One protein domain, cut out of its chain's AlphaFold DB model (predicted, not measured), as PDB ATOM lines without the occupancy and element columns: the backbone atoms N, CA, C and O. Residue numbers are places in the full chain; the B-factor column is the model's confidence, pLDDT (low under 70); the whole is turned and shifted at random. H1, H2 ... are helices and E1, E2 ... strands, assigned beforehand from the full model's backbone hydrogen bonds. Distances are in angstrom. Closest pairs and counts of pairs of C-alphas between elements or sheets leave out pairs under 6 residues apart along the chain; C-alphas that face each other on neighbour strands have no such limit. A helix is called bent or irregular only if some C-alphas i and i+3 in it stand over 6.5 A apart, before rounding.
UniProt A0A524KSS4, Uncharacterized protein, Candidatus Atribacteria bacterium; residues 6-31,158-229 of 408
ATOM      1  N   GLU A   6     214.695   5.078  53.491       84.75
ATOM      2  CA  GLU A   6     215.471   5.577  54.638       84.75
ATOM      3  C   GLU A   6     216.836   6.178  54.239       84.75
ATOM      4  O   GLU A   6     217.316   7.104  54.891       84.75
ATOM      5  N   ASP A   7     217.447   5.699  53.147       82.56
ATOM      6  CA  ASP A   7     218.736   6.197  52.638       82.56
ATOM      7  C   ASP A   7     218.592   7.548  51.894       82.56
ATOM      8  O   ASP A   7     219.583   8.134  51.436       82.56
ATOM      9  N   LEU A   8     217.360   8.029  51.686       79.06
ATOM     10  CA  LEU A   8     217.069   9.210  50.881       79.06
ATOM     11  C   LEU A   8     217.227  10.510  51.677       79.06
ATOM     12  O   LEU A   8     216.452  10.820  52.577       79.06
ATOM     13  N   LYS A   9     218.160  11.366  51.243       80.25
ATOM     14  CA  LYS A   9     218.261  12.753  51.738       80.25
ATOM     15  C   LYS A   9     217.062  13.631  51.329       80.25
ATOM     16  O   LYS A   9     216.799  14.644  51.973       80.25
ATOM     17  N   TYR A  10     216.369  13.272  50.249       79.12
ATOM     18  CA  TYR A  10     215.235  14.004  49.682       79.12
ATOM     19  C   TYR A  10     214.197  13.025  49.124       79.12
ATOM     20  O   TYR A  10     214.574  11.953  48.659       79.12
ATOM     21  N   ASP A  11     212.921  13.418  49.106       80.56
ATOM     22  CA  ASP A  11     211.817  12.640  48.520       80.56
ATOM     23  C   ASP A  11     212.169  12.099  47.115       80.56
ATOM     24  O   ASP A  11     212.743  12.807  46.278       80.56
ATOM     25  N   ILE A  12     211.779  10.849  46.844       80.06
ATOM     26  CA  ILE A  12     211.949  10.171  45.555       80.06
ATOM     27  C   ILE A  12     211.388  10.998  44.391       80.06
ATOM     28  O   ILE A  12     211.935  10.953  43.292       80.06
ATOM     29  N   ASN A  13     210.355  11.814  44.626       79.75
ATOM     30  CA  ASN A  13     209.814  12.735  43.623       79.75
ATOM     31  C   ASN A  13     210.825  13.800  43.175       79.75
ATOM     32  O   ASN A  13     210.897  14.107  41.986       79.75
ATOM     33  N   LEU A  14     211.628  14.345  44.099       81.56
ATOM     34  CA  LEU A  14     212.651  15.341  43.769       81.56
ATOM     35  C   LEU A  14     213.788  14.711  42.958       81.56
ATOM     36  O   LEU A  14     214.323  15.345  42.055       81.56
ATOM     37  N   ILE A  15     214.128  13.455  43.260       79.44
ATOM     38  CA  ILE A  15     215.111  12.684  42.492       79.44
ATOM     39  C   ILE A  15     214.558  12.393  41.095       79.44
ATOM     40  O   ILE A  15     215.235  12.676  40.113       79.44
ATOM     41  N   LYS A  16     213.314  11.912  40.978       81.62
ATOM     42  CA  LYS A  16     212.659  11.669  39.681       81.62
ATOM     43  C   LYS A  16     212.640  12.918  38.797       81.62
ATOM     44  O   LYS A  16     213.020  12.811  37.641       81.62
ATOM     45  N   ALA A  17     212.354  14.096  39.357       84.75
ATOM     46  CA  ALA A  17     212.395  15.360  38.620       84.75
ATOM     47  C   ALA A  17     213.776  15.694  38.008       84.75
ATOM     48  O   ALA A  17     213.841  16.384  36.995       84.75
ATOM     49  N   GLN A  18     214.883  15.188  38.571       81.75
ATOM     50  CA  GLN A  18     216.218  15.308  37.959       81.75
ATOM     51  C   GLN A  18     216.373  14.402  36.729       81.75
ATOM     52  O   GLN A  18     217.093  14.751  35.799       81.75
ATOM     53  N   PHE A  19     215.680  13.261  36.708       82.44
ATOM     54  CA  PHE A  19     215.662  12.305  35.599       82.44
ATOM     55  C   PHE A  19     214.480  12.506  34.635       82.44
ATOM     56  O   PHE A  19     214.382  11.770  33.665       82.44
ATOM     57  N   ASP A  20     213.611  13.502  34.832       82.88
ATOM     58  CA  ASP A  20     212.563  13.857  33.856       82.88
ATOM     59  C   ASP A  20     213.127  14.666  32.660       82.88
ATOM     60  O   ASP A  20     212.436  14.901  31.665       82.88
ATOM     61  N   VAL A  21     214.400  15.081  32.718       87.88
ATOM     62  CA  VAL A  21     215.106  15.743  31.611       87.88
ATOM     63  C   VAL A  21     215.480  14.710  30.544       87.88
ATOM     64  O   VAL A  21     216.324  13.845  30.779       87.88
ATOM     65  N   PHE A  22     214.899  14.837  29.346       87.69
ATOM     66  CA  PHE A  22     215.096  13.885  28.244       87.69
ATOM     67  C   PHE A  22     216.571  13.592  27.934       87.69
ATOM     68  O   PHE A  22     216.917  12.434  27.731       87.69
ATOM     69  N   ASP A  23     217.441  14.605  27.926       87.25
ATOM     70  CA  ASP A  23     218.856  14.416  27.582       87.25
ATOM     71  C   ASP A  23     219.591  13.534  28.604       87.25
ATOM     72  O   ASP A  23     220.388  12.687  28.214       87.25
ATOM     73  N   ILE A  24     219.250  13.647  29.895       87.75
ATOM     74  CA  ILE A  24     219.784  12.785  30.965       87.75
ATOM     75  C   ILE A  24     219.282  11.345  30.782       87.75
ATOM     76  O   ILE A  24     220.046  10.391  30.909       87.75
ATOM     77  N   VAL A  25     218.006  11.168  30.433       86.94
ATOM     78  CA  VAL A  25     217.425   9.843  30.154       86.94
ATOM     79  C   VAL A  25     218.053   9.202  28.919       86.94
ATOM     80  O   VAL A  25     218.365   8.009  28.940       86.94
ATOM     81  N   LYS A  26     218.260   9.982  27.852       87.94
ATOM     82  CA  LYS A  26     218.960   9.540  26.645       87.94
ATOM     83  C   LYS A  26     220.371   9.091  27.005       87.94
ATOM     84  O   LYS A  26     220.709   7.967  26.671       87.94
ATOM     85  N   ASP A  27     221.145   9.908  27.713       87.19
ATOM     86  CA  ASP A  27     222.534   9.593  28.070       87.19
ATOM     87  C   ASP A  27     222.660   8.335  28.954       87.19
ATOM     88  O   ASP A  27     223.579   7.540  28.792       87.19
ATOM     89  N   ILE A  28     221.684   8.070  29.828       86.94
ATOM     90  CA  ILE A  28     221.666   6.859  30.668       86.94
ATOM     91  C   ILE A  28     221.292   5.589  29.883       86.94
ATOM     92  O   ILE A  28     221.843   4.520  30.141       86.94
ATOM     93  N   LEU A  29     220.316   5.666  28.972       88.06
ATOM     94  CA  LEU A  29     219.782   4.493  28.254       88.06
ATOM     95  C   LEU A  29     220.515   4.206  26.935       88.06
ATOM     96  O   LEU A  29     220.563   3.067  26.465       88.06
ATOM     97  N   GLN A  30     221.015   5.262  26.314       88.31
ATOM     98  CA  GLN A  30     221.682   5.306  25.024       88.31
ATOM     99  C   GLN A  30     222.767   6.396  25.084       88.31
ATOM    100  O   GLN A  30     222.636   7.416  24.393       88.31
ATOM    101  N   PRO A  31     223.819   6.202  25.912       86.44
ATOM    102  CA  PRO A  31     224.948   7.125  25.972       86.44
ATOM    103  C   PRO A  31     225.481   7.371  24.568       86.44
ATOM    104  O   PRO A  31     225.485   6.458  23.724       86.44
ATOM    105  N   ASP A 158     214.716   9.935  20.500       85.56
ATOM    106  CA  ASP A 158     214.455  11.290  20.002       85.56
ATOM    107  C   ASP A 158     213.439  11.926  20.957       85.56
ATOM    108  O   ASP A 158     212.468  11.267  21.328       85.56
ATOM    109  N   SER A 159     213.618  13.193  21.336       84.75
ATOM    110  CA  SER A 159     212.695  13.915  22.227       84.75
ATOM    111  C   SER A 159     211.271  14.015  21.665       84.75
ATOM    112  O   SER A 159     210.311  14.243  22.400       84.75
ATOM    113  N   ARG A 160     211.105  13.774  20.358       85.00
ATOM    114  CA  ARG A 160     209.812  13.660  19.660       85.00
ATOM    115  C   ARG A 160     209.103  12.314  19.870       85.00
ATOM    116  O   ARG A 160     207.929  12.194  19.515       85.00
ATOM    117  N   LYS A 161     209.791  11.304  20.410       82.06
ATOM    118  CA  LYS A 161     209.281   9.958  20.714       82.06
ATOM    119  C   LYS A 161     209.359   9.722  22.233       82.06
ATOM    120  O   LYS A 161     210.384   9.242  22.717       82.06
ATOM    121  N   PRO A 162     208.314  10.057  23.004       78.38
ATOM    122  CA  PRO A 162     208.340   9.834  24.444       78.38
ATOM    123  C   PRO A 162     208.341   8.323  24.758       78.38
ATOM    124  O   PRO A 162     207.803   7.515  23.995       78.38
ATOM    125  N   LEU A 163     209.001   7.943  25.859       81.75
ATOM    126  CA  LEU A 163     209.287   6.540  26.204       81.75
ATOM    127  C   LEU A 163     208.026   5.677  26.369       81.75
ATOM    128  O   LEU A 163     208.059   4.489  26.059       81.75
ATOM    129  N   ASP A 164     206.919   6.274  26.811       80.00
ATOM    130  CA  ASP A 164     205.606   5.636  26.990       80.00
ATOM    131  C   ASP A 164     204.987   5.121  25.678       80.00
ATOM    132  O   ASP A 164     204.082   4.290  25.707       80.00
ATOM    133  N   ARG A 165     205.476   5.595  24.523       82.75
ATOM    134  CA  ARG A 165     205.002   5.202  23.183       82.75
ATOM    135  C   ARG A 165     205.924   4.221  22.463       82.75
ATOM    136  O   ARG A 165     205.686   3.920  21.294       82.75
ATOM    137  N   LEU A 166     206.989   3.745  23.110       82.38
ATOM    138  CA  LEU A 166     207.909   2.781  22.512       82.38
ATOM    139  C   LEU A 166     207.448   1.346  22.794       82.38
ATOM    140  O   LEU A 166     207.543   0.866  23.918       82.38
ATOM    141  N   GLU A 167     207.038   0.624  21.749       82.75
ATOM    142  CA  GLU A 167     206.758  -0.822  21.827       82.75
ATOM    143  C   GLU A 167     208.005  -1.651  22.184       82.75
ATOM    144  O   GLU A 167     207.911  -2.780  22.660       82.75
ATOM    145  N   THR A 168     209.203  -1.123  21.920       84.31
ATOM    146  CA  THR A 168     210.477  -1.772  22.242       84.31
ATOM    147  C   THR A 168     211.534  -0.717  22.540       84.31
ATOM    148  O   THR A 168     211.845   0.124  21.696       84.31
ATOM    149  N   LEU A 169     212.121  -0.791  23.734       85.31
ATOM    150  CA  LEU A 169     213.240   0.048  24.150       85.31
ATOM    151  C   LEU A 169     214.558  -0.695  23.902       85.31
ATOM    152  O   LEU A 169     214.791  -1.763  24.465       85.31
ATOM    153  N   THR A 170     215.432  -0.128  23.069       87.31
ATOM    154  CA  THR A 170     216.810  -0.618  22.913       87.31
ATOM    155  C   THR A 170     217.723   0.170  23.839       87.31
ATOM    156  O   THR A 170     217.747   1.396  23.767       87.31
ATOM    157  N   ILE A 171     218.480  -0.538  24.670       86.88
ATOM    158  CA  ILE A 171     219.470   0.024  25.593       86.88
ATOM    159  C   ILE A 171     220.845  -0.482  25.161       86.88
ATOM    160  O   ILE A 171     220.976  -1.640  24.753       86.88
ATOM    161  N   TRP A 172     221.865   0.361  25.269       87.19
ATOM    162  CA  TRP A 172     223.259  -0.059  25.161       87.19
ATOM    163  C   TRP A 172     224.082   0.516  26.305       87.19
ATOM    164  O   TRP A 172     223.739   1.534  26.893       87.19
ATOM    165  N   ALA A 173     225.178  -0.166  26.615       86.44
ATOM    166  CA  ALA A 173     226.168   0.277  27.578       86.44
ATOM    167  C   ALA A 173     227.561   0.118  26.966       86.44
ATOM    168  O   ALA A 173     227.770  -0.686  26.048       86.44
ATOM    169  N   HIS A 174     228.506   0.880  27.493       84.56
ATOM    170  CA  HIS A 174     229.923   0.742  27.207       84.56
ATOM    171  C   HIS A 174     230.635   0.423  28.521       84.56
ATOM    172  O   HIS A 174     230.266   0.962  29.562       84.56
ATOM    173  N   ASP A 175     231.604  -0.486  28.468       85.50
ATOM    174  CA  ASP A 175     232.493  -0.795  29.585       85.50
ATOM    175  C   ASP A 175     233.927  -0.572  29.101       85.50
ATOM    176  O   ASP A 175     234.438  -1.313  28.258       85.50
ATOM    177  N   ASP A 176     234.527   0.513  29.577       79.00
ATOM    178  CA  ASP A 176     235.923   0.898  29.380       79.00
ATOM    179  C   ASP A 176     236.759   0.710  30.659       79.00
ATOM    180  O   ASP A 176     237.960   0.986  30.665       79.00
ATOM    181  N   ALA A 177     236.146   0.209  31.736       80.81
ATOM    182  CA  ALA A 177     236.747   0.115  33.060       80.81
ATOM    183  C   ALA A 177     237.522  -1.193  33.291       80.81
ATOM    184  O   ALA A 177     238.114  -1.370  34.359       80.81
ATOM    185  N   ILE A 178     237.525  -2.118  32.323       84.00
ATOM    186  CA  ILE A 178     238.179  -3.426  32.443       84.00
ATOM    187  C   ILE A 178     239.711  -3.264  32.460       84.00
ATOM    188  O   ILE A 178     240.307  -2.901  31.445       84.00
ATOM    189  N   PRO A 179     240.388  -3.574  33.586       76.31
ATOM    190  CA  PRO A 179     241.808  -3.278  33.752       76.31
ATOM    191  C   PRO A 179     242.729  -4.408  33.274       76.31
ATOM    192  O   PRO A 179     243.946  -4.235  33.255       76.31
ATOM    193  N   GLN A 180     242.183  -5.590  32.964       88.81
ATOM    194  CA  GLN A 180     242.949  -6.807  32.692       88.81
ATOM    195  C   GLN A 180     242.445  -7.516  31.423       88.81
ATOM    196  O   GLN A 180     241.248  -7.501  31.147       88.81
ATOM    197  N   PRO A 181     243.339  -8.145  30.641       91.38
ATOM    198  CA  PRO A 181     242.948  -9.005  29.528       91.38
ATOM    199  C   PRO A 181     242.282 -10.293  30.036       91.38
ATOM    200  O   PRO A 181     242.612 -10.788  31.114       91.38
ATOM    201  N   GLY A 182     241.375 -10.873  29.247       92.12
ATOM    202  CA  GLY A 182     240.644 -12.083  29.632       92.12
ATOM    203  C   GLY A 182     239.374 -12.337  28.816       92.12
ATOM    204  O   GLY A 182     239.017 -11.554  27.936       92.12
ATOM    205  N   GLU A 183     238.691 -13.444  29.117       94.25
ATOM    206  CA  GLU A 183     237.355 -13.748  28.590       94.25
ATOM    207  C   GLU A 183     236.285 -13.163  29.523       94.25
ATOM    208  O   GLU A 183     236.205 -13.529  30.697       94.25
ATOM    209  N   TYR A 184     235.427 -12.291  28.994       94.06
ATOM    210  CA  TYR A 184     234.356 -11.633  29.744       94.06
ATOM    211  C   TYR A 184     232.974 -11.981  29.184       94.06
ATOM    212  O   TYR A 184     232.804 -12.222  27.988       94.06
ATOM    213  N   ARG A 185     231.958 -11.996  30.054       94.69
ATOM    214  CA  ARG A 185     230.544 -12.165  29.680       94.69
ATOM    215  C   ARG A 185     229.696 -11.174  30.453       94.69
ATOM    216  O   ARG A 185     229.744 -11.145  31.682       94.69
ATOM    217  N   TYR A 186     228.888 -10.407  29.738       92.44
ATOM    218  CA  TYR A 186     228.095  -9.332  30.317       92.44
ATOM    219  C   TYR A 186     226.686  -9.809  30.665       92.44
ATOM    220  O   TYR A 186     226.140 -10.716  30.035       92.44
ATOM    221  N   ARG A 187     226.086  -9.175  31.672       94.31
ATOM    222  CA  ARG A 187     224.654  -9.257  31.984       94.31
ATOM    223  C   ARG A 187     224.167  -7.865  32.329       94.31
ATOM    224  O   ARG A 187     224.847  -7.142  33.051       94.31
ATOM    225  N   MET A 188     222.977  -7.516  31.867       91.56
ATOM    226  CA  MET A 188     222.349  -6.232  32.163       91.56
ATOM    227  C   MET A 188     221.111  -6.452  33.027       91.56
ATOM    228  O   MET A 188     220.425  -7.463  32.895       91.56
ATOM    229  N   ARG A 189     220.812  -5.501  33.908       93.19
ATOM    230  CA  ARG A 189     219.503  -5.368  34.555       93.19
ATOM    231  C   ARG A 189     219.122  -3.896  34.560       93.19
ATOM    232  O   ARG A 189     220.002  -3.041  34.626       93.19
ATOM    233  N   ILE A 190     217.831  -3.618  34.503       89.75
ATOM    234  CA  ILE A 190     217.294  -2.260  34.443       89.75
ATOM    235  C   ILE A 190     216.682  -1.949  35.806       89.75
ATOM    236  O   ILE A 190     215.998  -2.792  36.385       89.75
ATOM    237  N   GLY A 191     216.956  -0.759  36.330       90.00
ATOM    238  CA  GLY A 191     216.306  -0.234  37.524       90.00
ATOM    239  C   GLY A 191     215.325   0.864  37.134       90.00
ATOM    240  O   GLY A 191     215.705   1.773  36.399       90.00
ATOM    241  N   VAL A 192     214.088   0.797  37.622       88.06
ATOM    242  CA  VAL A 192     213.094   1.871  37.465       88.06
ATOM    243  C   VAL A 192     212.724   2.441  38.831       88.06
ATOM    244  O   VAL A 192     212.605   1.698  39.804       88.06
ATOM    245  N   PHE A 193     212.548   3.762  38.927       88.88
ATOM    246  CA  PHE A 193     212.131   4.387  40.183       88.88
ATOM    247  C   PHE A 193     210.747   3.899  40.596       88.88
ATOM    248  O   PHE A 193     209.785   3.996  39.830       88.88
ATOM    249  N   ASN A 194     210.648   3.415  41.827       89.50
ATOM    250  CA  ASN A 194     209.417   2.870  42.362       89.50
ATOM    251  C   ASN A 194     208.369   3.983  42.580       89.50
ATOM    252  O   ASN A 194     208.613   4.888  43.378       89.50
ATOM    253  N   PRO A 195     207.194   3.962  41.922       85.25
ATOM    254  CA  PRO A 195     206.178   5.000  42.110       85.25
ATOM    255  C   PRO A 195     205.532   4.991  43.506       85.25
ATOM    256  O   PRO A 195     205.009   6.027  43.918       85.25
ATOM    257  N   ILE A 196     205.580   3.860  44.220       85.81
ATOM    258  CA  ILE A 196     205.046   3.704  45.585       85.81
ATOM    259  C   ILE A 196     206.131   3.801  46.671       85.81
ATOM    260  O   ILE A 196     205.814   3.736  47.854       85.81
ATOM    261  N   GLY A 197     207.400   3.984  46.284       85.62
ATOM    262  CA  GLY A 197     208.523   4.072  47.218       85.62
ATOM    263  C   GLY A 197     208.347   5.230  48.204       85.62
ATOM    264  O   GLY A 197     208.264   6.387  47.790       85.62
ATOM    265  N   GLY A 198     208.291   4.924  49.500       79.94
ATOM    266  CA  GLY A 198     208.143   5.904  50.582       79.94
ATOM    267  C   GLY A 198     206.713   6.418  50.756       79.94
ATOM    268  O   GLY A 198     206.521   7.518  51.272       79.94
ATOM    269  N   ARG A 199     205.712   5.662  50.285       81.31
ATOM    270  CA  ARG A 199     204.288   6.009  50.372       81.31
ATOM    271  C   ARG A 199     203.462   4.803  50.801       81.31
ATOM    272  O   ARG A 199     203.639   3.716  50.262       81.31
ATOM    273  N   ASP A 200     202.443   5.028  51.622       83.62
ATOM    274  CA  ASP A 200     201.457   4.005  52.012       83.62
ATOM    275  C   ASP A 200     200.387   3.744  50.926       83.62
ATOM    276  O   ASP A 200     199.205   3.561  51.214       83.62
ATOM    277  N   TRP A 201     200.768   3.816  49.646       84.88
ATOM    278  CA  TRP A 201     199.863   3.759  48.485       84.88
ATOM    279  C   TRP A 201     200.077   2.475  47.674       84.88
ATOM    280  O   TRP A 201     200.402   2.523  46.489       84.88
ATOM    281  N   PHE A 202     199.915   1.326  48.323       88.44
ATOM    282  CA  PHE A 202     200.145   0.004  47.741       88.44
ATOM    283  C   PHE A 202     199.037  -0.984  48.132       88.44
ATOM    284  O   PHE A 202     198.383  -0.823  49.163       88.44
ATOM    285  N   TYR A 203     198.821  -2.012  47.310       92.19
ATOM    286  CA  TYR A 203     197.981  -3.154  47.696       92.19
ATOM    287  C   TYR A 203     198.752  -4.084  48.653       92.19
ATOM    288  O   TYR A 203     199.982  -4.100  48.582       92.19
ATOM    289  N   PRO A 204     198.097  -4.877  49.523       92.75
ATOM    290  CA  PRO A 204     198.789  -5.764  50.470       92.75
ATOM    291  C   PRO A 204     199.826  -6.697  49.821       92.75
ATOM    292  O   PRO A 204     200.889  -6.936  50.383       92.75
ATOM    293  N   GLU A 205     199.569  -7.158  48.596       94.50
ATOM    294  CA  GLU A 205     200.469  -8.007  47.804       94.50
ATOM    295  C   GLU A 205     201.735  -7.273  47.314       94.50
ATOM    296  O   GLU A 205     202.657  -7.899  46.803       94.50
ATOM    297  N   GLN A 206     201.774  -5.946  47.445       91.62
ATOM    298  CA  GLN A 206     202.873  -5.069  47.033       91.62
ATOM    299  C   GLN A 206     203.633  -4.467  48.226       91.62
ATOM    300  O   GLN A 206     204.542  -3.660  48.017       91.62
ATOM    301  N   GLU A 207     203.289  -4.842  49.464       90.81
ATOM    302  CA  GLU A 207     203.903  -4.285  50.676       90.81
ATOM    303  C   GLU A 207     205.436  -4.445  50.688       90.81
ATOM    304  O   GLU A 207     206.145  -3.543  51.134       90.81
ATOM    305  N   GLU A 208     205.964  -5.532  50.114       91.56
ATOM    306  CA  GLU A 208     207.410  -5.789  50.005       91.56
ATOM    307  C   GLU A 208     208.186  -4.717  49.211       91.56
ATOM    308  O   GLU A 208     209.406  -4.589  49.362       91.56
ATOM    309  N   TYR A 209     207.498  -3.926  48.382       90.19
ATOM    310  CA  TYR A 209     208.103  -2.881  47.557       90.19
ATOM    311  C   TYR A 209     208.062  -1.492  48.198       90.19
ATOM    312  O   TYR A 209     208.781  -0.617  47.722       90.19
ATOM    313  N   LYS A 210     207.268  -1.248  49.251       88.50
ATOM    314  CA  LYS A 210     206.994   0.118  49.755       88.50
ATOM    315  C   LYS A 210     208.246   0.915  50.145       88.50
ATOM    316  O   LYS A 210     208.300   2.121  49.927       88.50
ATOM    317  N   ASP A 211     209.276   0.231  50.639       89.12
ATOM    318  CA  ASP A 211     210.536   0.841  51.080       89.12
ATOM    319  C   ASP A 211     211.649   0.789  50.018       89.12
ATOM    320  O   ASP A 211     212.753   1.280  50.246       89.12
ATOM    321  N   GLN A 212     211.382   0.213  48.842       90.75
ATOM    322  CA  GLN A 212     212.351   0.107  47.750       90.75
ATOM    323  C   GLN A 212     212.332   1.377  46.890       90.75
ATOM    324  O   GLN A 212     211.290   1.756  46.358       90.75
ATOM    325  N   VAL A 213     213.490   2.013  46.688       89.19
ATOM    326  CA  VAL A 213     213.622   3.207  45.821       89.19
ATOM    327  C   VAL A 213     213.610   2.826  44.340       89.19
ATOM    328  O   VAL A 213     213.071   3.548  43.500       89.19
ATOM    329  N   VAL A 214     214.211   1.681  44.012       91.12
ATOM    330  CA  VAL A 214     214.394   1.205  42.639       91.12
ATOM    331  C   VAL A 214     213.897  -0.229  42.533       91.12
ATOM    332  O   VAL A 214     214.419  -1.116  43.208       91.12
ATOM    333  N   LEU A 215     212.929  -0.455  41.647       91.50
ATOM    334  CA  LEU A 215     212.501  -1.789  41.243       91.50
ATOM    335  C   LEU A 215     213.477  -2.297  40.182       91.50
ATOM    336  O   LEU A 215     213.631  -1.681  39.124       91.50
ATOM    337  N   TRP A 216     214.158  -3.403  40.471       93.31
ATOM    338  CA  TRP A 216     215.135  -4.002  39.564       93.31
ATOM    339  C   TRP A 216     214.511  -5.126  38.744       93.31
ATOM    340  O   TRP A 216     213.869  -6.023  39.289       93.31
ATOM    341  N   SER A 217     214.771  -5.131  37.437       92.31
ATOM    342  CA  SER A 217     214.522  -6.307  36.610       92.31
ATOM    343  C   SER A 217     215.402  -7.477  37.057       92.31
ATOM    344  O   SER A 217     216.474  -7.301  37.649       92.31
ATOM    345  N   GLN A 218     215.009  -8.690  36.665       94.75
ATOM    346  CA  GLN A 218     215.956  -9.802  36.620       94.75
ATOM    347  C   GLN A 218     217.137  -9.451  35.697       94.75
ATOM    348  O   GLN A 218     217.016  -8.616  34.793       94.75
ATOM    349  N   TYR A 219     218.287 -10.086  35.930       95.50
ATOM    350  CA  TYR A 219     219.409 -10.005  35.001       95.50
ATOM    351  C   TYR A 219     219.056 -10.673  33.671       95.50
ATOM    352  O   TYR A 219     218.434 -11.736  33.645       95.50
ATOM    353  N   SER A 220     219.535 -10.089  32.576       93.81
ATOM    354  CA  SER A 220     219.569 -10.746  31.277       93.81
ATOM    355  C   SER A 220     220.346 -12.070  31.359       93.81
ATOM    356  O   SER A 220     221.248 -12.219  32.199       93.81
ATOM    357  N   PRO A 221     220.092 -13.009  30.432       94.81
ATOM    358  CA  PRO A 221     221.047 -14.068  30.142       94.81
ATOM    359  C   PRO A 221     222.452 -13.484  29.892       94.81
ATOM    360  O   PRO A 221     222.562 -12.345  29.417       94.81
ATOM    361  N   PRO A 222     223.528 -14.224  30.221       95.00
ATOM    362  CA  PRO A 222     224.882 -13.819  29.865       95.00
ATOM    363  C   PRO A 222     225.043 -13.723  28.347       95.00
ATOM    364  O   PRO A 222     224.511 -14.555  27.610       95.00
ATOM    365  N   THR A 223     225.811 -12.734  27.894       91.88
ATOM    366  CA  THR A 223     226.239 -12.639  26.496       91.88
ATOM    367  C   THR A 223     227.125 -13.820  26.093       91.88
ATOM    368  O   THR A 223     227.644 -14.565  26.932       91.88
ATOM    369  N   GLU A 224     227.370 -13.929  24.786       91.38
ATOM    370  CA  GLU A 224     228.543 -14.631  24.268       91.38
ATOM    371  C   GLU A 224     229.835 -14.110  24.931       91.38
ATOM    372  O   GLU A 224     229.891 -12.990  25.455       91.38
ATOM    373  N   ALA A 225     230.858 -14.960  24.919       93.81
ATOM    374  CA  ALA A 225     232.191 -14.656  25.410       93.81
ATOM    375  C   ALA A 225     232.861 -13.565  24.562       93.81
ATOM    376  O   ALA A 225     232.961 -13.694  23.343       93.81
ATOM    377  N   VAL A 226     233.352 -12.514  25.216       89.94
ATOM    378  CA  VAL A 226     234.130 -11.437  24.596       89.94
ATOM    379  C   VAL A 226     235.567 -11.552  25.089       89.94
ATOM    380  O   VAL A 226     235.831 -11.390  26.279       89.94
ATOM    381  N   GLN A 227     236.496 -11.832  24.176       90.88
ATOM    382  CA  GLN A 227     237.924 -11.829  24.484       90.88
ATOM    383  C   GLN A 227     238.455 -10.393  24.459       90.88
ATOM    384  O   GLN A 227     238.389  -9.721  23.429       90.88
ATOM    385  N   ILE A 228     239.024  -9.954  25.577       89.44
ATOM    386  CA  ILE A 228     239.756  -8.693  25.701       89.44
ATOM    387  C   ILE A 228     241.251  -9.013  25.720       89.44
ATOM    388  O   ILE A 228     241.704  -9.907  26.440       89.44
ATOM    389  N   TYR A 229     242.009  -8.308  24.885       90.56
ATOM    390  CA  TYR A 229     243.456  -8.472  24.732       90.56
ATOM    391  C   TYR A 229     244.215  -7.375  25.496       90.56
ATOM    392  O   TYR A 229     243.626  -6.337  25.801       90.56
TER     393      TYR A 229
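AT A GLANCE: This is residues 6 to 31 and 158 to 229 of the 408 residues of an uncharacterized protein of Candidatus Atribacteria bacterium (UniProt A0A524KSS4). With little regular structure, this is an open frame: two extended runs, residues 182 to 193 and 214 to 228, join at E1 with E4 and at E2 with E3. H1 and H2 make a corner, with H1 near E2, where the C-alphas of Lys 16 and Phe 193 are 7.3 A apart, and H3 lies toward the E2 and E3 end of the frame. The 98 printed residues hold, in order, H1 H2 E1 E2 H3 E3 E4, 34 residues, mixed in class; both two-strand sheets are antiparallel. The whole is loose, radius of gyration of the C-alphas 17.2 A, spans 51 by 34 by 30 A.

IN THESE COORDINATES: Find C-alpha 12 at (211.949, 10.171, 45.555); H1, residues 12 to 19, runs 10.8 A from there, then H2, 22 to 29, 10.5 A. Next come E1, 182 to 184, E2, 191 to 193, irregular H3, 204 to 209, 10.2 A, with C-alphas 205 and 208 7.6 A apart, E3, 214 to 216, and E4, 226 to 228, which ends with C-alpha 228 at (239.756, -8.693, 25.701).

HOW THE PARTS SIT: H1 and H2 are close but not clearly touching, C-alphas of Phe 19 and Val 25 closest at 6.2 A, about perpendicular at 87 degrees. Antiparallel E2 and E3 have N 192 and O 215 within hydrogen-bond range, 2.9 A; antiparallel E1 and E4, N 226 and O 184, 2.8 A. Every O i to N i+4 pair is within range in H2, 3 of 4 in H1, 0 of 2 in H3, where 2 of 3 O i to N i+3 pairs are.

THE WHOLE: The farthest C-alphas, of Pro 204 and Tyr 229, are 51.6 A apart. Residues 32 to 157 are cut out, C-alphas 31 and 158 standing 12.8 A apart. Of the links printed whole, none is long; no printed residue is under 70 in pLDDT.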